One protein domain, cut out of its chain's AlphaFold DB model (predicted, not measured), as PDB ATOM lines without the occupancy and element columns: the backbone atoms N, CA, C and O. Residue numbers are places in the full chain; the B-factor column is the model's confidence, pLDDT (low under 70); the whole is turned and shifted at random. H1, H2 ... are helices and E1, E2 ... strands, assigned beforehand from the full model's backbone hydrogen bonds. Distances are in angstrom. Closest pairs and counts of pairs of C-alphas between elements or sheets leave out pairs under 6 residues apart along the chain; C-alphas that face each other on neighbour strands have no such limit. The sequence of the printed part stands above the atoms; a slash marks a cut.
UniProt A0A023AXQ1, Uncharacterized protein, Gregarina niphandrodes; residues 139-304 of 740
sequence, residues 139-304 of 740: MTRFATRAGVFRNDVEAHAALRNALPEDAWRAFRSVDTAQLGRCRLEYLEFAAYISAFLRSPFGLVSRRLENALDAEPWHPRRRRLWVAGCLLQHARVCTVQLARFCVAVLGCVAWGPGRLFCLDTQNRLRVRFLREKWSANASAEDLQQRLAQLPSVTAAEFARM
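What this domain is: This is residues 139 to 304 of the 740 residues of an uncharacterized protein of Gregarina niphandrodes (UniProt A0A023AXQ1). Helix H4 is the core, with four helices packed on it: H6 crosses it on one side, H7 runs beside it on another, H9 packs on both H4 and H7, and H1 meets one end of it, while a small two-stranded ribbon, E1 and E2, lies at its other end, where E1 leads straight into H4. H1 caps the far end of H4, H3 reaches the end of H6, and H5 lies far out with no helix touching it. The printed part has 166 residues with ten named helices and two named strands, in the order H1 H2 H3 E1 H4 H5 H6 H7 H8 H9 E2 H10; the sheet is E1 - E2, antiparallel, and the class is mostly helix. It is compact, with a radius of gyration of the C-alphas of 15.1 A, and rounded, spanning 42 by 33 by 29 A.

Where its parts are: E1 is residues 181 to 183 and E2 residues 295 to 297. H4, residues 184 to 196, measures 19.1 A from C-alpha 184 at (280.424, 260.985, 423.184) to C-alpha 196 at (279.605, 279.549, 418.821). H6, residues 219 to 233, is the longest helix at 21.6 A. H7 is residues 238 to 248, 14.9 A, and H9 residues 283 to 291, 12.1 A. H2, residues 152 to 161, measures 14.2 A, and H3, residues 165 to 173, 14.1 A. The shorter helices are H1, residues 141 to 146, beginning at C-alpha (284.250, 284.289, 414.324); H5, 206 to 210; H8, 267 to 272; and H10, 298 to 303.

How they stand to each other: In the antiparallel pair E1 and E2, N 182 and O 296 are 2.9 A apart, within hydrogen-bond range. The closest C-alphas of E1 and H6, Cys 182 and Cys 229, are 5.7 A apart. H4, the hub, touches H6 at a steep tilt of 62 degrees, Leu 187 to Gly 228 being the closest C-alphas at 4.3 A. H4 touches H7 at a shallow tilt of 25 degrees, the same way, closest at C-alphas 189 and 241, 6.6 A. With residues 184 to 188 alone H4 touches H9, C-alphas 185 and 290 closest at 5.0 A; with residues 195 to 196 alone it touches H1, C-alphas 196 and 143 closest at 4.6 A, about perpendicular at 88 degrees. H7 and H9 touch, C-alphas 242 and 283 closest at 5.0 A. H6 touches H3 with residues 230 to 233 alone, C-alphas 230 and 171 closest at 6.3 A, and only just touches H10, with 3 pairs of C-alphas within 8 A, C-alphas 221 and 302 closest at 7.0 A. H2 and H7 are close but not clearly touching, as are H8 and H1; H5 touches no helix. Every O i to N i+4 pair is within hydrogen-bond range in H2, H5, H7, H8 and H9, against 1 of 2 in H1, 8 of 9 in H4, 10 of 11 in H6, 1 of 2 in H10, and 2 of 5 in H3, where 5 of 6 O i to N i+3 pairs are.

The domain as a whole: The two C-alphas farthest apart, Arg 207 and Ser 278, are 44.4 A apart. The printed part has no cut; the long link is H7 to H8, residues 249 to 266. The mean pLDDT of the printed part is 82.8, with residues 213 to 215, 252 to 258 and 265 to 281 under 70.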
ATOM      1  N   MET A 139     282.387 285.070 421.832       90.38
ATOM      2  CA  MET A 139     281.988 284.533 420.537       90.38
ATOM      3  C   MET A 139     283.191 284.102 419.683       90.38
ATOM      4  O   MET A 139     284.291 284.684 419.670       90.38
ATOM      5  N   THR A 140     282.975 283.048 418.906       88.50
ATOM      6  CA  THR A 140     283.847 282.684 417.792       88.50
ATOM      7  C   THR A 140     283.539 283.566 416.579       88.50
ATOM      8  O   THR A 140     282.428 284.060 416.402       88.50
ATOM      9  N   ARG A 141     284.498 283.678 415.648       84.81
ATOM     10  CA  ARG A 141     284.250 284.289 414.324       84.81
ATOM     11  C   ARG A 141     283.156 283.566 413.520       84.81
ATOM     12  O   ARG A 141     282.703 284.095 412.512       84.81
ATOM     13  N   PHE A 142     282.796 282.343 413.913       83.75
ATOM     14  CA  PHE A 142     281.714 281.581 413.304       83.75
ATOM     15  C   PHE A 142     280.352 282.062 413.821       83.75
ATOM     16  O   PHE A 142     279.515 282.382 412.986       83.75
ATOM     17  N   ALA A 143     280.169 282.247 415.137       84.94
ATOM     18  CA  ALA A 143     278.946 282.845 415.694       84.94
ATOM     19  C   ALA A 143     278.632 284.211 415.067       84.94
ATOM     20  O   ALA A 143     277.528 284.418 414.573       84.94
ATOM     21  N   THR A 144     279.632 285.096 414.980       85.19
ATOM     22  CA  THR A 144     279.476 286.432 414.372       85.19
ATOM     23  C   THR A 144     279.029 286.379 412.905       85.19
ATOM     24  O   THR A 144     278.348 287.283 412.443       85.19
ATOM     25  N   ARG A 145     279.407 285.332 412.154       82.75
ATOM     26  CA  ARG A 145     278.983 285.138 410.752       82.75
ATOM     27  C   ARG A 145     277.641 284.426 410.622       82.75
ATOM     28  O   ARG A 145     276.938 284.665 409.649       82.75
ATOM     29  N   ALA A 146     277.325 283.536 411.558       79.62
ATOM     30  CA  ALA A 146     276.049 282.835 411.611       79.62
ATOM     31  C   ALA A 146     274.903 283.758 412.066       79.62
ATOM     32  O   ALA A 146     273.752 283.486 411.754       79.62
ATOM     33  N   GLY A 147     275.214 284.845 412.785       82.56
ATOM     34  CA  GLY A 147     274.232 285.842 413.226       82.56
ATOM     35  C   GLY A 147     273.325 285.378 414.370       82.56
ATOM     36  O   GLY A 147     272.331 286.036 414.647       82.56
ATOM     37  N   VAL A 148     273.665 284.263 415.027       83.25
ATOM     38  CA  VAL A 148     272.873 283.650 416.115       83.25
ATOM     39  C   VAL A 148     272.822 284.527 417.370       83.25
ATOM     40  O   VAL A 148     271.803 284.571 418.048       83.25
ATOM     41  N   PHE A 149     273.904 285.255 417.656       88.12
ATOM     42  CA  PHE A 149     273.991 286.211 418.759       88.12
ATOM     43  C   PHE A 149     274.497 287.556 418.230       88.12
ATOM     44  O   PHE A 149     275.358 287.599 417.347       88.12
ATOM     45  N   ARG A 150     273.993 288.658 418.789       86.88
ATOM     46  CA  ARG A 150     274.371 290.035 418.442       86.88
ATOM     47  C   ARG A 150     275.722 290.414 419.046       86.88
ATOM     48  O   ARG A 150     276.488 291.144 418.421       86.88
ATOM     49  N   ASN A 151     276.012 289.958 420.267       88.62
ATOM     50  CA  ASN A 151     277.224 290.307 421.012       88.62
ATOM     51  C   ASN A 151     277.651 289.209 422.014       88.62
ATOM     52  O   ASN A 151     276.944 288.224 422.227       88.62
ATOM     53  N   ASP A 152     278.833 289.386 422.621       88.81
ATOM     54  CA  ASP A 152     279.396 288.440 423.599       88.81
ATOM     55  C   ASP A 152     278.517 288.303 424.863       88.81
ATOM     56  O   ASP A 152     278.439 287.211 425.420       88.81
ATOM     57  N   VAL A 153     277.822 289.373 425.287       88.38
ATOM     58  CA  VAL A 153     276.945 289.377 426.477       88.38
ATOM     59  C   VAL A 153     275.748 288.450 426.271       88.38
ATOM     60  O   VAL A 153     275.482 287.597 427.109       88.38
ATOM     61  N   GLU A 154     275.040 288.598 425.150       89.12
ATOM     62  CA  GLU A 154     273.866 287.792 424.800       89.12
ATOM     63  C   GLU A 154     274.246 286.313 424.677       89.12
ATOM     64  O   GLU A 154     273.565 285.452 425.230       89.12
ATOM     65  N   ALA A 155     275.383 286.019 424.037       89.94
ATOM     66  CA  ALA A 155     275.897 284.661 423.906       89.94
ATOM     67  C   ALA A 155     276.273 284.042 425.269       89.94
ATOM     68  O   ALA A 155     275.945 282.882 425.535       89.94
ATOM     69  N   HIS A 156     276.923 284.809 426.153       88.69
ATOM     70  CA  HIS A 156     277.257 284.366 427.507       88.69
ATOM     71  C   HIS A 156     276.001 284.166 428.368       88.69
ATOM     72  O   HIS A 156     275.844 283.110 428.973       88.69
ATOM     73  N   ALA A 157     275.069 285.123 428.373       88.50
ATOM     74  CA  ALA A 157     273.818 285.038 429.122       88.50
ATOM     75  C   ALA A 157     272.931 283.878 428.640       88.50
ATOM     76  O   ALA A 157     272.338 283.179 429.463       88.50
ATOM     77  N   ALA A 158     272.866 283.628 427.329       90.38
ATOM     78  CA  ALA A 158     272.156 282.484 426.766       90.38
ATOM     79  C   ALA A 158     272.749 281.155 427.257       90.38
ATOM     80  O   ALA A 158     272.001 280.288 427.702       90.38
ATOM     81  N   LEU A 159     274.081 281.009 427.248       91.50
ATOM     82  CA  LEU A 159     274.738 279.806 427.765       91.50
ATOM     83  C   LEU A 159     274.596 279.662 429.289       91.50
ATOM     84  O   LEU A 159     274.362 278.561 429.778       91.50
ATOM     85  N   ARG A 160     274.703 280.761 430.041       90.06
ATOM     86  CA  ARG A 160     274.539 280.779 431.503       90.06
ATOM     87  C   ARG A 160     273.149 280.281 431.896       90.06
ATOM     88  O   ARG A 160     273.051 279.408 432.747       90.06
ATOM     89  N   ASN A 161     272.100 280.760 431.221       89.50
ATOM     90  CA  ASN A 161     270.722 280.274 431.379       89.50
ATOM     91  C   ASN A 161     270.507 278.827 430.891       89.50
ATOM     92  O   ASN A 161     269.515 278.206 431.263       89.50
ATOM     93  N   ALA A 162     271.392 278.283 430.048       90.38
ATOM     94  CA  ALA A 162     271.246 276.933 429.509       90.38
ATOM     95  C   ALA A 162     271.565 275.828 430.529       90.38
ATOM     96  O   ALA A 162     271.192 274.682 430.287       90.38
ATOM     97  N   LEU A 163     272.215 276.150 431.654       91.69
ATOM     98  CA  LEU A 163     272.580 275.222 432.731       91.69
ATOM     99  C   LEU A 163     272.054 275.732 434.091       91.69
ATOM    100  O   LEU A 163     271.989 276.945 434.288       91.69
ATOM    101  N   PRO A 164     271.696 274.850 435.044       91.38
ATOM    102  CA  PRO A 164     271.372 275.265 436.413       91.38
ATOM    103  C   PRO A 164     272.620 275.763 437.165       91.38
ATOM    104  O   PRO A 164     273.741 275.378 436.831       91.38
ATOM    105  N   GLU A 165     272.440 276.589 438.204       90.75
ATOM    106  CA  GLU A 165     273.566 277.132 438.992       90.75
ATOM    107  C   GLU A 165     274.436 276.032 439.612       90.75
ATOM    108  O   GLU A 165     275.661 276.127 439.568       90.75
ATOM    109  N   ASP A 166     273.820 274.967 440.127       90.56
ATOM    110  CA  ASP A 166     274.531 273.862 440.777       90.56
ATOM    111  C   ASP A 166     275.474 273.136 439.806       90.56
ATOM    112  O   ASP A 166     276.573 272.739 440.189       90.56
ATOM    113  N   ALA A 167     275.100 273.036 438.523       92.94
ATOM    114  CA  ALA A 167     275.960 272.464 437.490       92.94
ATOM    115  C   ALA A 167     277.186 273.349 437.207       92.94
ATOM    116  O   ALA A 167     278.284 272.832 437.014       92.94
ATOM    117  N   TRP A 168     277.026 274.677 437.225       92.50
ATOM    118  CA  TRP A 168     278.167 275.588 437.124       92.50
ATOM    119  C   TRP A 168     279.079 275.491 438.352       92.50
ATOM    120  O   TRP A 168     280.292 275.437 438.182       92.50
ATOM    121  N   ARG A 169     278.521 275.425 439.572       91.31
ATOM    122  CA  ARG A 169     279.315 275.282 440.807       91.31
ATOM    123  C   ARG A 169     280.059 273.948 440.860       91.31
ATOM    124  O   ARG A 169     281.225 273.933 441.249       91.31
ATOM    125  N   ALA A 170     279.443 272.860 440.391       92.62
ATOM    126  CA  ALA A 170     280.059 271.534 440.339       92.62
ATOM    127  C   ALA A 170     281.401 271.520 439.583       92.62
ATOM    128  O   ALA A 170     282.292 270.756 439.956       92.62
ATOM    129  N   PHE A 171     281.605 272.402 438.594       93.62
ATOM    130  CA  PHE A 171     282.887 272.521 437.889       93.62
ATOM    131  C   PHE A 171     284.077 272.805 438.823       93.62
ATOM    132  O   PHE A 171     285.173 272.339 438.524       93.62
ATOM    133  N   ARG A 172     283.883 273.482 439.971       92.88
ATOM    134  CA  ARG A 172     284.947 273.742 440.968       92.88
ATOM    135  C   ARG A 172     285.622 272.466 441.488       92.88
ATOM    136  O   ARG A 172     286.784 272.521 441.879       92.88
ATOM    137  N   SER A 173     284.905 271.341 441.470       91.81
ATOM    138  CA  SER A 173     285.317 270.060 442.063       91.81
ATOM    139  C   SER A 173     285.983 269.074 441.087       91.81
ATOM    140  O   SER A 173     286.188 267.919 441.442       91.81
ATOM    141  N   VAL A 174     286.289 269.487 439.850       92.06
ATOM    142  CA  VAL A 174     286.830 268.582 438.815       92.06
ATOM    143  C   VAL A 174     288.269 268.131 439.109       92.06
ATOM    144  O   VAL A 174     289.139 268.942 439.431       92.06
ATOM    145  N   ASP A 175     288.533 266.836 438.928       88.75
ATOM    146  CA  ASP A 175     289.844 266.199 439.079       88.75
ATOM    147  C   ASP A 175     290.292 265.415 437.820       88.75
ATOM    148  O   ASP A 175     289.664 265.444 436.758       88.75
ATOM    149  N   THR A 176     291.426 264.712 437.918       85.06
ATOM    150  CA  THR A 176     291.991 263.891 436.832       85.06
ATOM    151  C   THR A 176     291.153 262.664 436.464       85.06
ATOM    152  O   THR A 176     291.152 262.262 435.301       85.06
ATOM    153  N   ALA A 177     290.452 262.046 437.416       85.94
ATOM    154  CA  ALA A 177     289.646 260.851 437.187       85.94
ATOM    155  C   ALA A 177     288.408 261.168 436.334       85.94
ATOM    156  O   ALA A 177     288.116 260.427 435.392       85.94
ATOM    157  N   GLN A 178     287.730 262.300 436.571       89.12
ATOM    158  CA  GLN A 178     286.590 262.700 435.726       89.12
ATOM    159  C   GLN A 178     287.000 263.159 434.315       89.12
ATOM    160  O   GLN A 178     286.166 263.172 433.410       89.12
ATOM    161  N   LEU A 179     288.283 263.473 434.092       88.88
ATOM    162  CA  LEU A 179     288.843 263.747 432.762       88.88
ATOM    163  C   LEU A 179     289.285 262.480 432.000       88.88
ATOM    164  O   LEU A 179     289.601 262.575 430.813       88.88
ATOM    165  N   GLY A 180     289.308 261.300 432.632       86.25
ATOM    166  CA  GLY A 180     289.809 260.064 432.012       86.25
ATOM    167  C   GLY A 180     288.856 259.409 431.001       86.25
ATOM    168  O   GLY A 180     289.307 258.822 430.011       86.25
ATOM    169  N   ARG A 181     287.535 259.511 431.217       91.19
ATOM    170  CA  ARG A 181     286.505 258.842 430.397       91.19
ATOM    171  C   ARG A 181     285.260 259.714 430.222       91.19
ATOM    172  O   ARG A 181     284.711 260.225 431.195       91.19
ATOM    173  N   CYS A 182     284.773 259.839 428.988       93.75
ATOM    174  CA  CYS A 182     283.670 260.736 428.645       93.75
ATOM    175  C   CYS A 182     282.689 260.104 427.646       93.75
ATOM    176  O   CYS A 182     283.096 259.400 426.720       93.75
ATOM    177  N   ARG A 183     281.386 260.340 427.821       92.31
ATOM    178  CA  ARG A 183     280.334 259.946 426.871       92.31
ATOM    179  C   ARG A 183     280.377 260.856 425.648       92.31
ATOM    180  O   ARG A 183     280.347 262.083 425.768       92.31
ATOM    181  N   LEU A 184     280.396 260.254 424.456       90.94
ATOM    182  CA  LEU A 184     280.424 260.985 423.184       90.94
ATOM    183  C   LEU A 184     279.237 261.949 423.010       90.94
ATOM    184  O   LEU A 184     279.386 262.964 422.336       90.94
ATOM    185  N   GLU A 185     278.099 261.704 423.668       92.06
ATOM    186  CA  GLU A 185     276.965 262.639 423.702       92.06
ATOM    187  C   GLU A 185     277.353 264.025 424.265       92.06
ATOM    188  O   GLU A 185     277.054 265.049 423.651       92.06
ATOM    189  N   TYR A 186     278.087 264.078 425.386       94.31
ATOM    190  CA  TYR A 186     278.515 265.329 426.015       94.31
ATOM    191  C   TYR A 186     279.613 266.009 425.204       94.31
ATOM    192  O   TYR A 186     279.629 267.235 425.100       94.31
ATOM    193  N   LEU A 187     280.499 265.225 424.581       93.56
ATOM    194  CA  LEU A 187     281.519 265.728 423.661       93.56
ATOM    195  C   LEU A 187     280.886 266.373 422.422       93.56
ATOM    196  O   LEU A 187     281.355 267.421 421.976       93.56
ATOM    197  N   GLU A 188     279.801 265.803 421.899       91.50
ATOM    198  CA  GLU A 188     279.064 266.353 420.763       91.50
ATOM    199  C   GLU A 188     278.325 267.650 421.135       91.50
ATOM    200  O   GLU A 188     278.484 268.662 420.444       91.50
ATOM    201  N   PHE A 189     277.605 267.691 422.266       92.44
ATOM    202  CA  PHE A 189     276.997 268.935 422.769       92.44
ATOM    203  C   PHE A 189     278.045 270.019 423.050       92.44
ATOM    204  O   PHE A 189     277.893 271.164 422.613       92.44
ATOM    205  N   ALA A 190     279.158 269.660 423.697       93.81
ATOM    206  CA  ALA A 190     280.285 270.560 423.906       93.81
ATOM    207  C   ALA A 190     280.859 271.075 422.580       93.81
ATOM    208  O   ALA A 190     281.265 272.237 422.502       93.81
ATOM    209  N   ALA A 191     280.865 270.257 421.524       91.56
ATOM    210  CA  ALA A 191     281.341 270.643 420.204       91.56
ATOM    211  C   ALA A 191     280.390 271.597 419.474       91.56
ATOM    212  O   ALA A 191     280.876 272.590 418.921       91.56
ATOM    213  N   TYR A 192     279.074 271.363 419.528       89.31
ATOM    214  CA  TYR A 192     278.068 272.310 419.037       89.31
ATOM    215  C   TYR A 192     278.202 273.667 419.736       89.31
ATOM    216  O   TYR A 192     278.363 274.691 419.075       89.31
ATOM    217  N   ILE A 193     278.235 273.691 421.069       91.75
ATOM    218  CA  ILE A 193     278.309 274.939 421.845       91.75
ATOM    219  C   ILE A 193     279.659 275.646 421.614       91.75
ATOM    220  O   ILE A 193     279.703 276.852 421.355       91.75
ATOM    221  N   SER A 194     280.760 274.888 421.550       91.81
ATOM    222  CA  SER A 194     282.096 275.395 421.185       91.81
ATOM    223  C   SER A 194     282.235 275.798 419.706       91.81
ATOM    224  O   SER A 194     283.299 276.265 419.278       91.81
ATOM    225  N   ALA A 195     281.201 275.608 418.874       88.62
ATOM    226  CA  ALA A 195     281.109 276.260 417.571       88.62
ATOM    227  C   ALA A 195     280.896 277.760 417.727       88.62
ATOM    228  O   ALA A 195     281.561 278.533 417.034       88.62
ATOM    229  N   PHE A 196     280.039 278.166 418.661       88.94
ATOM    230  CA  PHE A 196     279.605 279.549 418.821       88.94
ATOM    231  C   PHE A 196     280.402 280.304 419.886       88.94
ATOM    232  O   PHE A 196     280.731 281.472 419.682       88.94
ATOM    233  N   LEU A 197     280.792 279.629 420.968       90.06
ATOM    234  CA  LEU A 197     281.519 280.208 422.099       90.06
ATOM    235  C   LEU A 197     282.929 279.620 422.240       90.06
ATOM    236  O   LEU A 197     283.191 278.473 421.882       90.06
ATOM    237  N   ARG A 198     283.871 280.416 422.752       88.94
ATOM    238  CA  ARG A 198     285.225 279.961 423.103       88.94
ATOM    239  C   ARG A 198     285.260 279.550 424.565       88.94
ATOM    240  O   ARG A 198     284.885 280.355 425.410       88.94
ATOM    241  N   SER A 199     285.760 278.342 424.832       89.25
ATOM    242  CA  SER A 199     285.859 277.766 426.181       89.25
ATOM    243  C   SER A 199     284.555 277.932 426.980       89.25
ATOM    244  O   SER A 199     284.577 278.521 428.056       89.25
ATOM    245  N   PRO A 200     283.407 277.472 426.432       90.94
ATOM    246  CA  PRO A 200     282.076 277.812 426.942       90.94
ATOM    247  C   PRO A 200     281.876 277.517 428.434       90.94
ATOM    248  O   PRO A 200     281.188 278.275 429.104       90.94
ATOM    249  N   PHE A 201     282.502 276.457 428.951       92.69
ATOM    250  CA  PHE A 201     282.335 275.989 430.332       92.69
ATOM    251  C   PHE A 201     283.534 276.290 431.239       92.69
ATOM    252  O   PHE A 201     283.595 275.780 432.350       92.69
ATOM    253  N   GLY A 202     284.495 277.105 430.791       90.88
ATOM    254  CA  GLY A 202     285.754 277.333 431.504       90.88
ATOM    255  C   GLY A 202     286.947 276.590 430.901       90.88
ATOM    256  O   GLY A 202     286.943 276.194 429.729       90.88
ATOM    257  N   LEU A 203     287.995 276.456 431.709       91.56
ATOM    258  CA  LEU A 203     289.243 275.743 431.426       91.56
ATOM    259  C   LEU A 203     289.620 274.887 432.642       91.56
ATOM    260  O   LEU A 203     289.030 275.035 433.711       91.56
ATOM    261  N   VAL A 204     290.629 274.032 432.480       90.88
ATOM    262  CA  VAL A 204     291.260 273.302 433.588       90.88
ATOM    263  C   VAL A 204     292.724 273.721 433.744       90.88
ATOM    264  O   VAL A 204     293.290 274.317 432.827       90.88
ATOM    265  N   SER A 205     293.312 273.481 434.918       87.94
ATOM    266  CA  SER A 205     294.685 273.887 435.255       87.94
ATOM    267  C   SER A 205     295.734 273.185 434.382       87.94
ATOM    268  O   SER A 205     295.448 272.158 433.763       87.94
ATOM    269  N   ARG A 206     296.976 273.697 434.360       82.06
ATOM    270  CA  ARG A 206     298.062 273.083 433.573       82.06
ATOM    271  C   ARG A 206     298.311 271.636 433.994       82.06
ATOM    272  O   ARG A 206     298.541 270.801 433.133       82.06
ATOM    273  N   ARG A 207     298.219 271.298 435.283       80.06
ATOM    274  CA  ARG A 207     298.362 269.913 435.759       80.06
ATOM    275  C   ARG A 207     297.258 268.988 435.235       80.06
ATOM    276  O   ARG A 207     297.569 267.880 434.802       80.06
ATOM    277  N   LEU A 208     295.997 269.428 435.242       83.56
ATOM    278  CA  LEU A 208     294.891 268.652 434.667       83.56
ATOM    279  C   LEU A 208     294.988 268.565 433.136       83.56
ATOM    280  O   LEU A 208     294.681 267.523 432.561       83.56
ATOM    281  N   GLU A 209     295.467 269.621 432.472       81.69
ATOM    282  CA  GLU A 209     295.795 269.577 431.049       81.69
ATOM    283  C   GLU A 209     296.935 268.573 430.775       81.69
ATOM    284  O   GLU A 209     296.783 267.749 429.872       81.69
ATOM    285  N   ASN A 210     298.027 268.584 431.544       79.44
ATOM    286  CA  ASN A 210     299.197 267.709 431.370       79.44
ATOM    287  C   ASN A 210     298.880 266.227 431.628       79.44
ATOM    288  O   ASN A 210     299.468 265.358 430.990       79.44
ATOM    289  N   ALA A 211     297.916 265.915 432.501       75.56
ATOM    290  CA  ALA A 211     297.427 264.545 432.693       75.56
ATOM    291  C   ALA A 211     296.822 263.933 431.408       75.56
ATOM    292  O   ALA A 211     296.683 262.716 431.309       75.56
ATOM    293  N   LEU A 212     296.486 264.764 430.411       75.94
ATOM    294  CA  LEU A 212     296.028 264.338 429.088       75.94
ATOM    295  C   LEU A 212     297.167 264.254 428.049       75.94
ATOM    296  O   LEU A 212     296.951 263.675 426.988       75.94
ATOM    297  N   ASP A 213     298.360 264.807 428.304       66.75
ATOM    298  CA  ASP A 213     299.440 264.960 427.302       66.75
ATOM    299  C   ASP A 213     300.209 263.671 426.955       66.75
ATOM    300  O   ASP A 213     301.119 263.702 426.130       66.75
ATOM    301  N   ALA A 214     299.808 262.521 427.500       63.97
ATOM    302  CA  ALA A 214     300.316 261.212 427.074       63.97
ATOM    303  C   ALA A 214     299.966 260.855 425.608       63.97
ATOM    304  O   ALA A 214     300.491 259.885 425.070       63.97
ATOM    305  N   GLU A 215     299.077 261.617 424.960       66.88
ATOM    306  CA  GLU A 215     298.498 261.311 423.647       66.88
ATOM    307  C   GLU A 215     298.680 262.470 422.638       66.88
ATOM    308  O   GLU A 215     298.627 263.645 423.016       66.88
ATOM    309  N   PRO A 216     298.840 262.195 421.327       73.88
ATOM    310  CA  PRO A 216     299.050 263.221 420.301       73.88
ATOM    311  C   PRO A 216     297.750 263.971 419.946       73.88
ATOM    312  O   PRO A 216     297.080 263.701 418.947       73.88
ATOM    313  N   TRP A 217     297.379 264.956 420.765       80.19
ATOM    314  CA  TRP A 217     296.135 265.715 420.602       80.19
ATOM    315  C   TRP A 217     296.133 266.717 419.443       80.19
ATOM    316  O   TRP A 217     296.931 267.654 419.390       80.19
ATOM    317  N   HIS A 218     295.078 266.684 418.624       83.62
ATOM    318  CA  HIS A 218     294.701 267.864 417.845       83.62
ATOM    319  C   HIS A 218     294.162 268.974 418.785       83.62
ATOM    320  O   HIS A 218     293.210 268.713 419.533       83.62
ATOM    321  N   PRO A 219     294.640 270.239 418.717       82.19
ATOM    322  CA  PRO A 219     294.298 271.289 419.692       82.19
ATOM    323  C   PRO A 219     292.802 271.598 419.847       82.19
ATOM    324  O   PRO A 219     292.364 272.055 420.904       82.19
ATOM    325  N   ARG A 220     291.988 271.355 418.807       85.50
ATOM    326  CA  ARG A 220     290.521 271.451 418.923       85.50
ATOM    327  C   ARG A 220     289.947 270.303 419.758       85.50
ATOM    328  O   ARG A 220     289.098 270.574 420.595       85.50
ATOM    329  N   ARG A 221     290.400 269.061 419.555       88.31
ATOM    330  CA  ARG A 221     289.851 267.881 420.242       88.31
ATOM    331  C   ARG A 221     290.114 267.932 421.742       88.31
ATOM    332  O   ARG A 221     289.174 267.730 422.492       88.31
ATOM    333  N   ARG A 222     291.316 268.333 422.173       88.50
ATOM    334  CA  ARG A 222     291.653 268.513 423.603       88.50
ATOM    335  C   ARG A 222     290.710 269.491 424.316       88.50
ATOM    336  O   ARG A 222     290.208 269.204 425.393       88.50
ATOM    337  N   ARG A 223     290.389 270.624 423.679       88.75
ATOM    338  CA  ARG A 223     289.438 271.611 424.233       88.75
ATOM    339  C   ARG A 223     288.003 271.090 424.288       88.75
ATOM    340  O   ARG A 223     287.277 271.419 425.219       88.75
ATOM    341  N   LEU A 224     287.594 270.302 423.292       92.56
ATOM    342  CA  LEU A 224     286.283 269.651 423.286       92.56
ATOM    343  C   LEU A 224     286.198 268.536 424.331       92.56
ATOM    344  O   LEU A 224     285.157 268.404 424.963       92.56
ATOM    345  N   TRP A 225     287.298 267.810 424.553       93.69
ATOM    346  CA  TRP A 225     287.429 266.800 425.597       93.69
ATOM    347  C   TRP A 225     287.148 267.390 426.976       93.69
ATOM    348  O   TRP A 225     286.189 266.984 427.626       93.69
ATOM    349  N   VAL A 226     287.905 268.421 427.366       92.81
ATOM    350  CA  VAL A 226     287.707 269.143 428.633       92.81
ATOM    351  C   VAL A 226     286.272 269.666 428.756       92.81
ATOM    352  O   VAL A 226     285.615 269.432 429.765       92.81
ATOM    353  N   ALA A 227     285.744 270.313 427.712       94.50
ATOM    354  CA  ALA A 227     284.388 270.862 427.722       94.50
ATOM    355  C   ALA A 227     283.287 269.789 427.882       94.50
ATOM    356  O   ALA A 227     282.311 270.030 428.588       94.50
ATOM    357  N   GLY A 228     283.435 268.615 427.258       95.50
ATOM    358  CA  GLY A 228     282.500 267.497 427.416       95.50
ATOM    359  C   GLY A 228     282.612 266.821 428.783       95.50
ATOM    360  O   GLY A 228     281.591 266.534 429.402       95.50
ATOM    361  N   CYS A 229     283.833 266.631 429.293       95.06
ATOM    362  CA  CYS A 229     284.054 266.062 430.626       95.06
ATOM    363  C   CYS A 229     283.475 266.958 431.730       95.06
ATOM    364  O   CYS A 229     282.839 266.441 432.642       95.06
ATOM    365  N   LEU A 230     283.607 268.286 431.617       95.31
ATOM    366  CA  LEU A 230     282.970 269.233 432.543       95.31
ATOM    367  C   LEU A 230     281.439 269.074 432.548       95.31
ATOM    368  O   LEU A 230     280.851 268.917 433.617       95.31
ATOM    369  N   LEU A 231     280.790 269.038 431.375       95.50
ATOM    370  CA  LEU A 231     279.336 268.818 431.275       95.50
ATOM    371  C   LEU A 231     278.885 267.480 431.889       95.50
ATOM    372  O   LEU A 231     277.833 267.426 432.529       95.50
ATOM    373  N   GLN A 232     279.673 266.418 431.697       95.44
ATOM    374  CA  GLN A 232     279.416 265.103 432.282       95.44
ATOM    375  C   GLN A 232     279.588 265.116 433.810       95.44
ATOM    376  O   GLN A 232     278.736 264.588 434.522       95.44
ATOM    377  N   HIS A 233     280.661 265.736 434.315       95.06
ATOM    378  CA  HIS A 233     280.954 265.879 435.748       95.06
ATOM    379  C   HIS A 233     279.829 266.607 436.484       95.06
ATOM    380  O   HIS A 233     279.305 266.118 437.480       95.06
ATOM    381  N   ALA A 234     279.361 267.717 435.911       94.38
ATOM    382  CA  ALA A 234     278.217 268.475 436.406       94.38
ATOM    383  C   ALA A 234     276.846 267.805 436.160       94.38
ATOM    384  O   ALA A 234     275.812 268.421 436.418       94.38
ATOM    385  N   ARG A 235     276.822 266.564 435.643       94.00
ATOM    386  CA  ARG A 235     275.623 265.739 435.396       94.00
ATOM    387  C   ARG A 235     274.517 266.478 434.633       94.00
ATOM    388  O   ARG A 235     273.329 266.327 434.915       94.00
ATOM    389  N   VAL A 236     274.904 267.301 433.656       93.56
ATOM    390  CA  VAL A 236     273.970 268.171 432.934       93.56
ATOM    391  C   VAL A 236     272.941 267.344 432.158       93.56
ATOM    392  O   VAL A 236     273.290 266.406 431.441       93.56
ATOM    393  N   CYS A 237     271.665 267.726 432.234       92.38
ATOM    394  CA  CYS A 237     270.589 267.061 431.503       92.38
ATOM    395  C   CYS A 237     270.779 267.174 429.975       92.38
ATOM    396  O   CYS A 237     270.695 268.259 429.395       92.38
ATOM    397  N   THR A 238     270.968 266.042 429.289       90.88
ATOM    398  CA  THR A 238     271.197 266.001 427.831       90.88
ATOM    399  C   THR A 238     270.003 266.499 427.014       90.88
ATOM    400  O   THR A 238     270.198 267.116 425.971       90.88
ATOM    401  N   VAL A 239     268.769 266.354 427.514       90.06
ATOM    402  CA  VAL A 239     267.562 266.952 426.901       90.06
ATOM    403  C   VAL A 239     267.604 268.486 426.952       90.06
ATOM    404  O   VAL A 239     267.166 269.155 426.018       90.06
ATOM    405  N   GLN A 240     268.159 269.065 428.021       90.94
ATOM    406  CA  GLN A 240     268.297 270.518 428.174       90.94
ATOM    407  C   GLN A 240     269.381 271.061 427.234       90.94
ATOM    408  O   GLN A 240     269.146 272.053 426.542       90.94
ATOM    409  N   LEU A 241     270.511 270.353 427.117       92.12
ATOM    410  CA  LEU A 241     271.547 270.642 426.118       92.12
ATOM    411  C   LEU A 241     271.007 270.542 424.688       92.12
ATOM    412  O   LEU A 241     271.231 271.451 423.893       92.12
ATOM    413  N   ALA A 242     270.238 269.498 424.365       89.62
ATOM    414  CA  ALA A 242     269.628 269.346 423.049       89.62
ATOM    415  C   ALA A 242     268.649 270.483 422.729       89.62
ATOM    416  O   ALA A 242     268.718 271.051 421.641       89.62
ATOM    417  N   ARG A 243     267.795 270.885 423.683       89.31
ATOM    418  CA  ARG A 243     266.893 272.039 423.518       89.31
ATOM    419  C   ARG A 243     267.659 273.340 423.297       89.31
ATOM    420  O   ARG A 243     267.299 274.085 422.394       89.31
ATOM    421  N   PHE A 244     268.734 273.593 424.043       90.25
ATOM    422  CA  PHE A 244     269.593 274.759 423.812       90.25
ATOM    423  C   PHE A 244     270.246 274.723 422.421       90.25
ATOM    424  O   PHE A 244     270.195 275.705 421.678       90.25
ATOM    425  N   CYS A 245     270.806 273.577 422.029       88.88
ATOM    426  CA  CYS A 245     271.421 273.401 420.721       88.88
ATOM    427  C   CYS A 245     270.415 273.599 419.576       88.88
ATOM    428  O   CYS A 245     270.722 274.336 418.646       88.88
ATOM    429  N   VAL A 246     269.219 273.007 419.628       86.00
ATOM    430  CA  VAL A 246     268.210 273.160 418.564       86.00
ATOM    431  C   VAL A 246     267.579 274.556 418.576       86.00
ATOM    432  O   VAL A 246     267.615 275.239 417.559       86.00
ATOM    433  N   ALA A 247     267.032 275.006 419.709       84.38
ATOM    434  CA  ALA A 247     266.188 276.204 419.758       84.38
ATOM    435  C   ALA A 247     266.967 277.528 419.818       84.38
ATOM    436  O   ALA A 247     266.477 278.532 419.311       84.38
ATOM    437  N   VAL A 248     268.159 277.550 420.431       87.06
ATOM    438  CA  VAL A 248     268.969 278.778 420.563       87.06
ATOM    439  C   VAL A 248     270.086 278.815 419.530       87.06
ATOM    440  O   VAL A 248     270.257 279.818 418.847       87.06
ATOM    441  N   LEU A 249     270.851 277.727 419.391       85.56
ATOM    442  CA  LEU A 249     271.976 277.694 418.451       85.56
ATOM    443  C   LEU A 249     271.570 277.352 417.012       85.56
ATOM    444  O   LEU A 249     272.392 277.518 416.111       85.56
ATOM    445  N   GLY A 250     270.351 276.845 416.800       77.94
ATOM    446  CA  GLY A 250     269.939 276.274 415.522       77.94
ATOM    447  C   GLY A 250     270.849 275.113 415.135       77.94
ATOM    448  O   GLY A 250     271.610 275.245 414.189       77.94
ATOM    449  N   CYS A 251     270.843 274.008 415.889       73.56
ATOM    450  CA  CYS A 251     271.591 272.777 415.594       73.56
ATOM    451  C   CYS A 251     270.662 271.649 415.109       73.56
ATOM    452  O   CYS A 251     269.542 271.510 415.579       73.56
ATOM    453  N   VAL A 252     271.130 270.848 414.148       66.12
ATOM    454  CA  VAL A 252     270.413 269.746 413.487       66.12
ATOM    455  C   VAL A 252     271.321 268.531 413.560       66.12
ATOM    456  O   VAL A 252     272.552 268.636 413.471       66.12
ATOM    457  N   ALA A 253     270.702 267.369 413.710       58.78
ATOM    458  CA  ALA A 253     271.375 266.086 413.732       58.78
ATOM    459  C   ALA A 253     271.973 265.763 412.341       58.78
ATOM    460  O   ALA A 253     271.314 265.179 411.484       58.78
ATOM    461  N   TRP A 254     273.241 266.132 412.102       61.44
ATOM    462  CA  TRP A 254     273.992 265.805 410.873       61.44
ATOM    463  C   TRP A 254     273.901 264.312 410.558       61.44
ATOM    464  O   TRP A 254     274.093 263.535 411.481       61.44
ATOM    465  N   GLY A 255     273.630 263.902 409.312       55.12
ATOM    466  CA  GLY A 255     273.337 262.499 408.948       55.12
ATOM    467  C   GLY A 255     274.274 261.424 409.547       55.12
ATOM    468  O   GLY A 255     275.413 261.735 409.909       55.12
ATOM    469  N   PRO A 256     273.794 260.168 409.673       51.59
ATOM    470  CA  PRO A 256     274.480 259.104 410.407       51.59
ATOM    471  C   PRO A 256     275.939 258.941 409.965       51.59
ATOM    472  O   PRO A 256     276.263 259.045 408.784       51.59
ATOM    473  N   GLY A 257     276.818 258.701 410.937       58.34
ATOM    474  CA  GLY A 257     278.249 258.528 410.692       58.34
ATOM    475  C   GLY A 257     279.097 259.816 410.713       58.34
ATOM    476  O   GLY A 257     280.223 259.829 410.213       58.34
ATOM    477  N   ARG A 258     278.584 260.939 411.245       69.31
ATOM    478  CA  ARG A 258     279.366 262.181 411.416       69.31
ATOM    479  C   ARG A 258     279.104 262.857 412.758       69.31
ATOM    480  O   ARG A 258     278.001 263.335 413.002       69.31
ATOM    481  N   LEU A 259     280.156 262.935 413.577       79.88
ATOM    482  CA  LEU A 259     280.186 263.673 414.840       79.88
ATOM    483  C   LEU A 259     280.952 264.995 414.677       79.88
ATOM    484  O   LEU A 259     282.088 265.038 414.196       79.88
ATOM    485  N   PHE A 260     280.333 266.086 415.105       81.69
ATOM    486  CA  PHE A 260     280.881 267.437 415.128       81.69
ATOM    487  C   PHE A 260     282.050 267.601 416.113       81.69
ATOM    488  O   PHE A 260     282.902 268.484 415.927       81.69
ATOM    489  N   CYS A 261     282.140 266.738 417.129       81.62
ATOM    490  CA  CYS A 261     283.276 266.663 418.041       81.62
ATOM    491  C   CYS A 261     284.554 266.125 417.379       81.62
ATOM    492  O   CYS A 261     285.650 266.526 417.783       81.62
ATOM    493  N   LEU A 262     284.431 265.300 416.331       83.31
ATOM    494  CA  LEU A 262     285.572 264.729 415.607       83.31
ATOM    495  C   LEU A 262     286.021 265.553 414.392       83.31
ATOM    496  O   LEU A 262     287.202 265.499 414.069       83.31
ATOM    497  N   ASP A 263     285.151 266.362 413.768       79.94
ATOM    498  CA  ASP A 263     285.487 267.228 412.615       79.94
ATOM    499  C   ASP A 263     286.583 268.259 412.955       79.94
ATOM    500  O   ASP A 263     286.290 269.412 413.283       79.94
ATOM    501  N   THR A 264     287.866 267.895 412.850       73.62
ATOM    502  CA  THR A 264     288.980 268.823 413.120       73.62
ATOM    503  C   THR A 264     289.024 269.967 412.106       73.62
ATOM    504  O   THR A 264     289.332 271.111 412.459       73.62
ATOM    505  N   GLN A 265     288.614 269.684 410.868       68.44
ATOM    506  CA  GLN A 265     288.743 270.553 409.697       68.44
ATOM    507  C   GLN A 265     287.659 271.645 409.589       68.44
ATOM    508  O   GLN A 265     287.708 272.461 408.669       68.44
ATOM    509  N   ASN A 266     286.715 271.724 410.535       67.38
ATOM    510  CA  ASN A 266     285.580 272.668 410.529       67.38
ATOM    511  C   ASN A 266     284.659 272.514 409.295       67.38
ATOM    512  O   ASN A 266     283.967 273.464 408.911       67.38
ATOM    513  N   ARG A 267     284.629 271.331 408.668       61.88
ATOM    514  CA  ARG A 267     283.809 271.031 407.482       61.88
ATOM    515  C   ARG A 267     282.328 271.291 407.752       61.88
ATOM    516  O   ARG A 267     281.650 271.881 406.911       61.88
ATOM    517  N   LEU A 268     281.848 270.890 408.929       63.06
ATOM    518  CA  LEU A 268     280.445 271.010 409.317       63.06
ATOM    519  C   LEU A 268     280.075 272.470 409.627       63.06
ATOM    520  O   LEU A 268     278.994 272.914 409.250       63.06
ATOM    521  N   ARG A 269     281.004 273.274 410.169       66.56
ATOM    522  CA  ARG A 269     280.825 274.737 410.305       66.56
ATOM    523  C   ARG A 269     280.705 275.439 408.949       66.56
ATOM    524  O   ARG A 269     279.887 276.337 408.791       66.56
ATOM    525  N   VAL A 270     281.496 275.051 407.947       56.44
ATOM    526  CA  VAL A 270     281.375 275.649 406.601       56.44
ATOM    527  C   VAL A 270     280.043 275.278 405.946       56.44
ATOM    528  O   VAL A 270     279.452 276.114 405.266       56.44
ATOM    529  N   ARG A 271     279.550 274.054 406.173       60.03
ATOM    530  CA  ARG A 271     278.243 273.602 405.679       60.03
ATOM    531  C   ARG A 271     277.081 274.334 406.360       60.03
ATOM    532  O   ARG A 271     276.198 274.826 405.665       60.03
ATOM    533  N   PHE A 272     277.158 274.515 407.679       64.12
ATOM    534  CA  PHE A 272     276.202 275.286 408.484       64.12
ATOM    535  C   PHE A 272     275.956 276.701 407.933       64.12
ATOM    536  O   PHE A 272     274.827 277.171 407.928       64.12
ATOM    537  N   LEU A 273     276.999 277.379 407.432       55.81
ATOM    538  CA  LEU A 273     276.884 278.726 406.849       55.81
ATOM    539  C   LEU A 273     276.282 278.761 405.430       55.81
ATOM    540  O   LEU A 273     276.060 279.852 404.909       55.81
ATOM    541  N   ARG A 274     276.088 277.613 404.765       49.50
ATOM    542  CA  ARG A 274     275.625 277.536 403.365       49.50
ATOM    543  C   ARG A 274     274.183 277.071 403.220       49.50
ATOM    544  O   ARG A 274     273.487 277.549 402.332       49.50
ATOM    545  N   GLU A 275     273.754 276.129 404.048       56.81
ATOM    546  CA  GLU A 275     272.405 275.566 403.999       56.81
ATOM    547  C   GLU A 275     271.509 276.360 404.965       56.81
ATOM    548  O   GLU A 275     271.786 276.401 406.161       56.81
ATOM    549  N   LYS A 276     270.461 277.027 404.453       48.91
ATOM    550  CA  LYS A 276     269.392 277.628 405.276       48.91
ATOM    551  C   LYS A 276     268.391 276.536 405.679       48.91
ATOM    552  O   LYS A 276     268.164 275.597 404.925       48.91
ATOM    553  N   TRP A 277     267.845 276.644 406.885       52.38
ATOM    554  CA  TRP A 277     267.402 275.480 407.655       52.38
ATOM    555  C   TRP A 277     265.933 275.101 407.456       52.38
ATOM    556  O   TRP A 277     265.071 275.970 407.352       52.38
ATOM    557  N   SER A 278     265.649 273.794 407.466       44.84
ATOM    558  CA  SER A 278     264.295 273.237 407.553       44.84
ATOM    559  C   SER A 278     263.823 273.177 409.009       44.84
ATOM    560  O   SER A 278     264.544 272.660 409.860       44.84
ATOM    561  N   ALA A 279     262.599 273.623 409.285       48.03
ATOM    562  CA  ALA A 279     262.065 273.831 410.638       48.03
ATOM    563  C   ALA A 279     261.696 272.555 411.440       48.03
ATOM    564  O   ALA A 279     261.042 272.661 412.473       48.03
ATOM    565  N   ASN A 280     262.091 271.358 410.987       50.78
ATOM    566  CA  ASN A 280     261.474 270.090 411.408       50.78
ATOM    567  C   ASN A 280     262.346 269.191 412.311       50.78
ATOM    568  O   ASN A 280     262.004 268.028 412.495       50.78
ATOM    569  N   ALA A 281     263.475 269.663 412.847       59.41
ATOM    570  CA  ALA A 281     264.305 268.847 413.743       59.41
ATOM    571  C   ALA A 281     263.897 269.034 415.211       59.41
ATOM    572  O   ALA A 281     264.004 270.144 415.735       59.41
ATOM    573  N   SER A 282     263.482 267.960 415.892       74.81
ATOM    574  CA  SER A 282     263.206 268.013 417.330       74.81
ATOM    575  C   SER A 282     264.494 267.929 418.155       74.81
ATOM    576  O   SER A 282     265.458 267.237 417.811       74.81
ATOM    577  N   ALA A 283     264.491 268.593 419.312       80.12
ATOM    578  CA  ALA A 283     265.506 268.386 420.343       80.12
ATOM    579  C   ALA A 283     265.494 266.947 420.887       80.12
ATOM    580  O   ALA A 283     266.524 266.455 421.344       80.12
ATOM    581  N   GLU A 284     264.348 266.271 420.815       81.12
ATOM    582  CA  GLU A 284     264.196 264.879 421.238       81.12
ATOM    583  C   GLU A 284     264.853 263.924 420.230       81.12
ATOM    584  O   GLU A 284     265.617 263.064 420.656       81.12
ATOM    585  N   ASP A 285     264.718 264.156 418.917       77.75
ATOM    586  CA  ASP A 285     265.430 263.385 417.878       77.75
ATOM    587  C   ASP A 285     266.955 263.495 418.042       77.75
ATOM    588  O   ASP A 285     267.690 262.506 417.959       77.75
ATOM    589  N   LEU A 286     267.447 264.717 418.298       80.88
ATOM    590  CA  LEU A 286     268.868 264.966 418.538       80.88
ATOM    591  C   LEU A 286     269.344 264.244 419.806       80.88
ATOM    592  O   LEU A 286     270.407 263.626 419.785       80.88
ATOM    593  N   GLN A 287     268.574 264.295 420.896       84.50
ATOM    594  CA  GLN A 287     268.942 263.637 422.147       84.50
ATOM    595  C   GLN A 287     268.918 262.109 422.017       84.50
ATOM    596  O   GLN A 287     269.910 261.478 422.378       84.50
ATOM    597  N   GLN A 288     267.859 261.521 421.454       81.81
ATOM    598  CA  GLN A 288     267.738 260.069 421.274       81.81
ATOM    599  C   GLN A 288     268.897 259.507 420.451       81.81
ATOM    600  O   GLN A 288     269.475 258.478 420.802       81.81
ATOM    601  N   ARG A 289     269.288 260.209 419.381       78.94
ATOM    602  CA  ARG A 289     270.389 259.768 418.523       78.94
ATOM    603  C   ARG A 289     271.758 259.862 419.197       78.94
ATOM    604  O   ARG A 289     272.627 259.043 418.917       78.94
ATOM    605  N   LEU A 290     271.976 260.865 420.048       83.50
ATOM    606  CA  LEU A 290     273.242 261.020 420.770       83.50
ATOM    607  C   LEU A 290     273.333 260.097 421.993       83.50
ATOM    608  O   LEU A 290     274.426 259.637 422.304       83.50
ATOM    609  N   ALA A 291     272.203 259.747 422.616       82.75
ATOM    610  CA  ALA A 291     272.137 258.834 423.760       82.75
ATOM    611  C   ALA A 291     272.610 257.398 423.451       82.75
ATOM    612  O   ALA A 291     272.962 256.658 424.366       82.75
ATOM    613  N   GLN A 292     272.633 257.004 422.173       78.88
ATOM    614  CA  GLN A 292     273.141 255.705 421.708       78.88
ATOM    615  C   GLN A 292     274.675 255.663 421.555       78.88
ATOM    616  O   GLN A 292     275.228 254.623 421.195       78.88
ATOM    617  N   LEU A 293     275.385 256.776 421.776       83.69
ATOM    618  CA  LEU A 293     276.836 256.837 421.586       83.69
ATOM    619  C   LEU A 293     277.606 256.317 422.817       83.69
ATOM    620  O   LEU A 293     277.236 256.623 423.952       83.69
ATOM    621  N   PRO A 294     278.719 255.582 422.625       86.62
ATOM    622  CA  PRO A 294     279.466 254.994 423.732       86.62
ATOM    623  C   PRO A 294     280.223 256.024 424.587       86.62
ATOM    624  O   PRO A 294     280.548 257.138 424.161       86.62
ATOM    625  N   SER A 295     280.573 255.601 425.806       89.31
ATOM    626  CA  SER A 295     281.649 256.211 426.592       89.31
ATOM    627  C   SER A 295     283.007 255.808 426.033       89.31
ATOM    628  O   SER A 295     283.220 254.618 425.794       89.31
ATOM    629  N   VAL A 296     283.921 256.760 425.914       89.88
ATOM    630  CA  VAL A 296     285.263 256.557 425.362       89.88
ATOM    631  C   VAL A 296     286.320 257.075 426.335       89.88
ATOM    632  O   VAL A 296     286.019 257.915 427.186       89.88
ATOM    633  N   THR A 297     287.552 256.581 426.242       89.69
ATOM    634  CA  THR A 297     288.703 257.144 426.971       89.69
ATOM    635  C   THR A 297     289.330 258.319 426.220       89.69
ATOM    636  O   THR A 297     289.126 258.497 425.015       89.69
ATOM    637  N   ALA A 298     290.123 259.122 426.928       85.94
ATOM    638  CA  ALA A 298     290.852 260.246 426.342       85.94
ATOM    639  C   ALA A 298     291.766 259.793 425.179       85.94
ATOM    640  O   ALA A 298     291.773 260.399 424.106       85.94
ATOM    641  N   ALA A 299     292.450 258.660 425.366       83.31
ATOM    642  CA  ALA A 299     293.336 258.023 424.395       83.31
ATOM    643  C   ALA A 299     292.613 257.421 423.178       83.31
ATOM    644  O   ALA A 299     293.137 257.451 422.063       83.31
ATOM    645  N   GLU A 300     291.407 256.879 423.361       83.62
ATOM    646  CA  GLU A 300     290.552 256.471 422.241       83.62
ATOM    647  C   GLU A 300     290.154 257.701 421.415       83.62
ATOM    648  O   GLU A 300     290.415 257.754 420.215       83.62
ATOM    649  N   PHE A 301     289.586 258.728 422.056       86.88
ATOM    650  CA  PHE A 301     289.066 259.922 421.381       86.88
ATOM    651  C   PHE A 301     290.142 260.756 420.667       86.88
ATOM    652  O   PHE A 301     289.892 261.313 419.589       86.88
ATOM    653  N   ALA A 302     291.360 260.810 421.212       84.38
ATOM    654  CA  ALA A 302     292.508 261.401 420.532       84.38
ATOM    655  C   ALA A 302     292.780 260.716 419.177       84.38
ATOM    656  O   ALA A 302     292.964 261.406 418.172       84.38
ATOM    657  N   ARG A 303     292.708 259.377 419.132       80.62
ATOM    658  CA  ARG A 303     293.043 258.538 417.966       80.62
ATOM    659  C   ARG A 303     291.893 258.290 416.980       80.62
ATOM    660  O   ARG A 303     292.138 257.783 415.888       80.62
ATOM    661  N   MET A 304     290.654 258.662 417.307       78.94
ATOM    662  CA  MET A 304     289.497 258.450 416.418       78.94
ATOM    663  C   MET A 304     289.648 259.134 415.044       78.94
ATOM    664  O   MET A 304     290.183 260.243 414.965       78.94
TER     665      MET A 304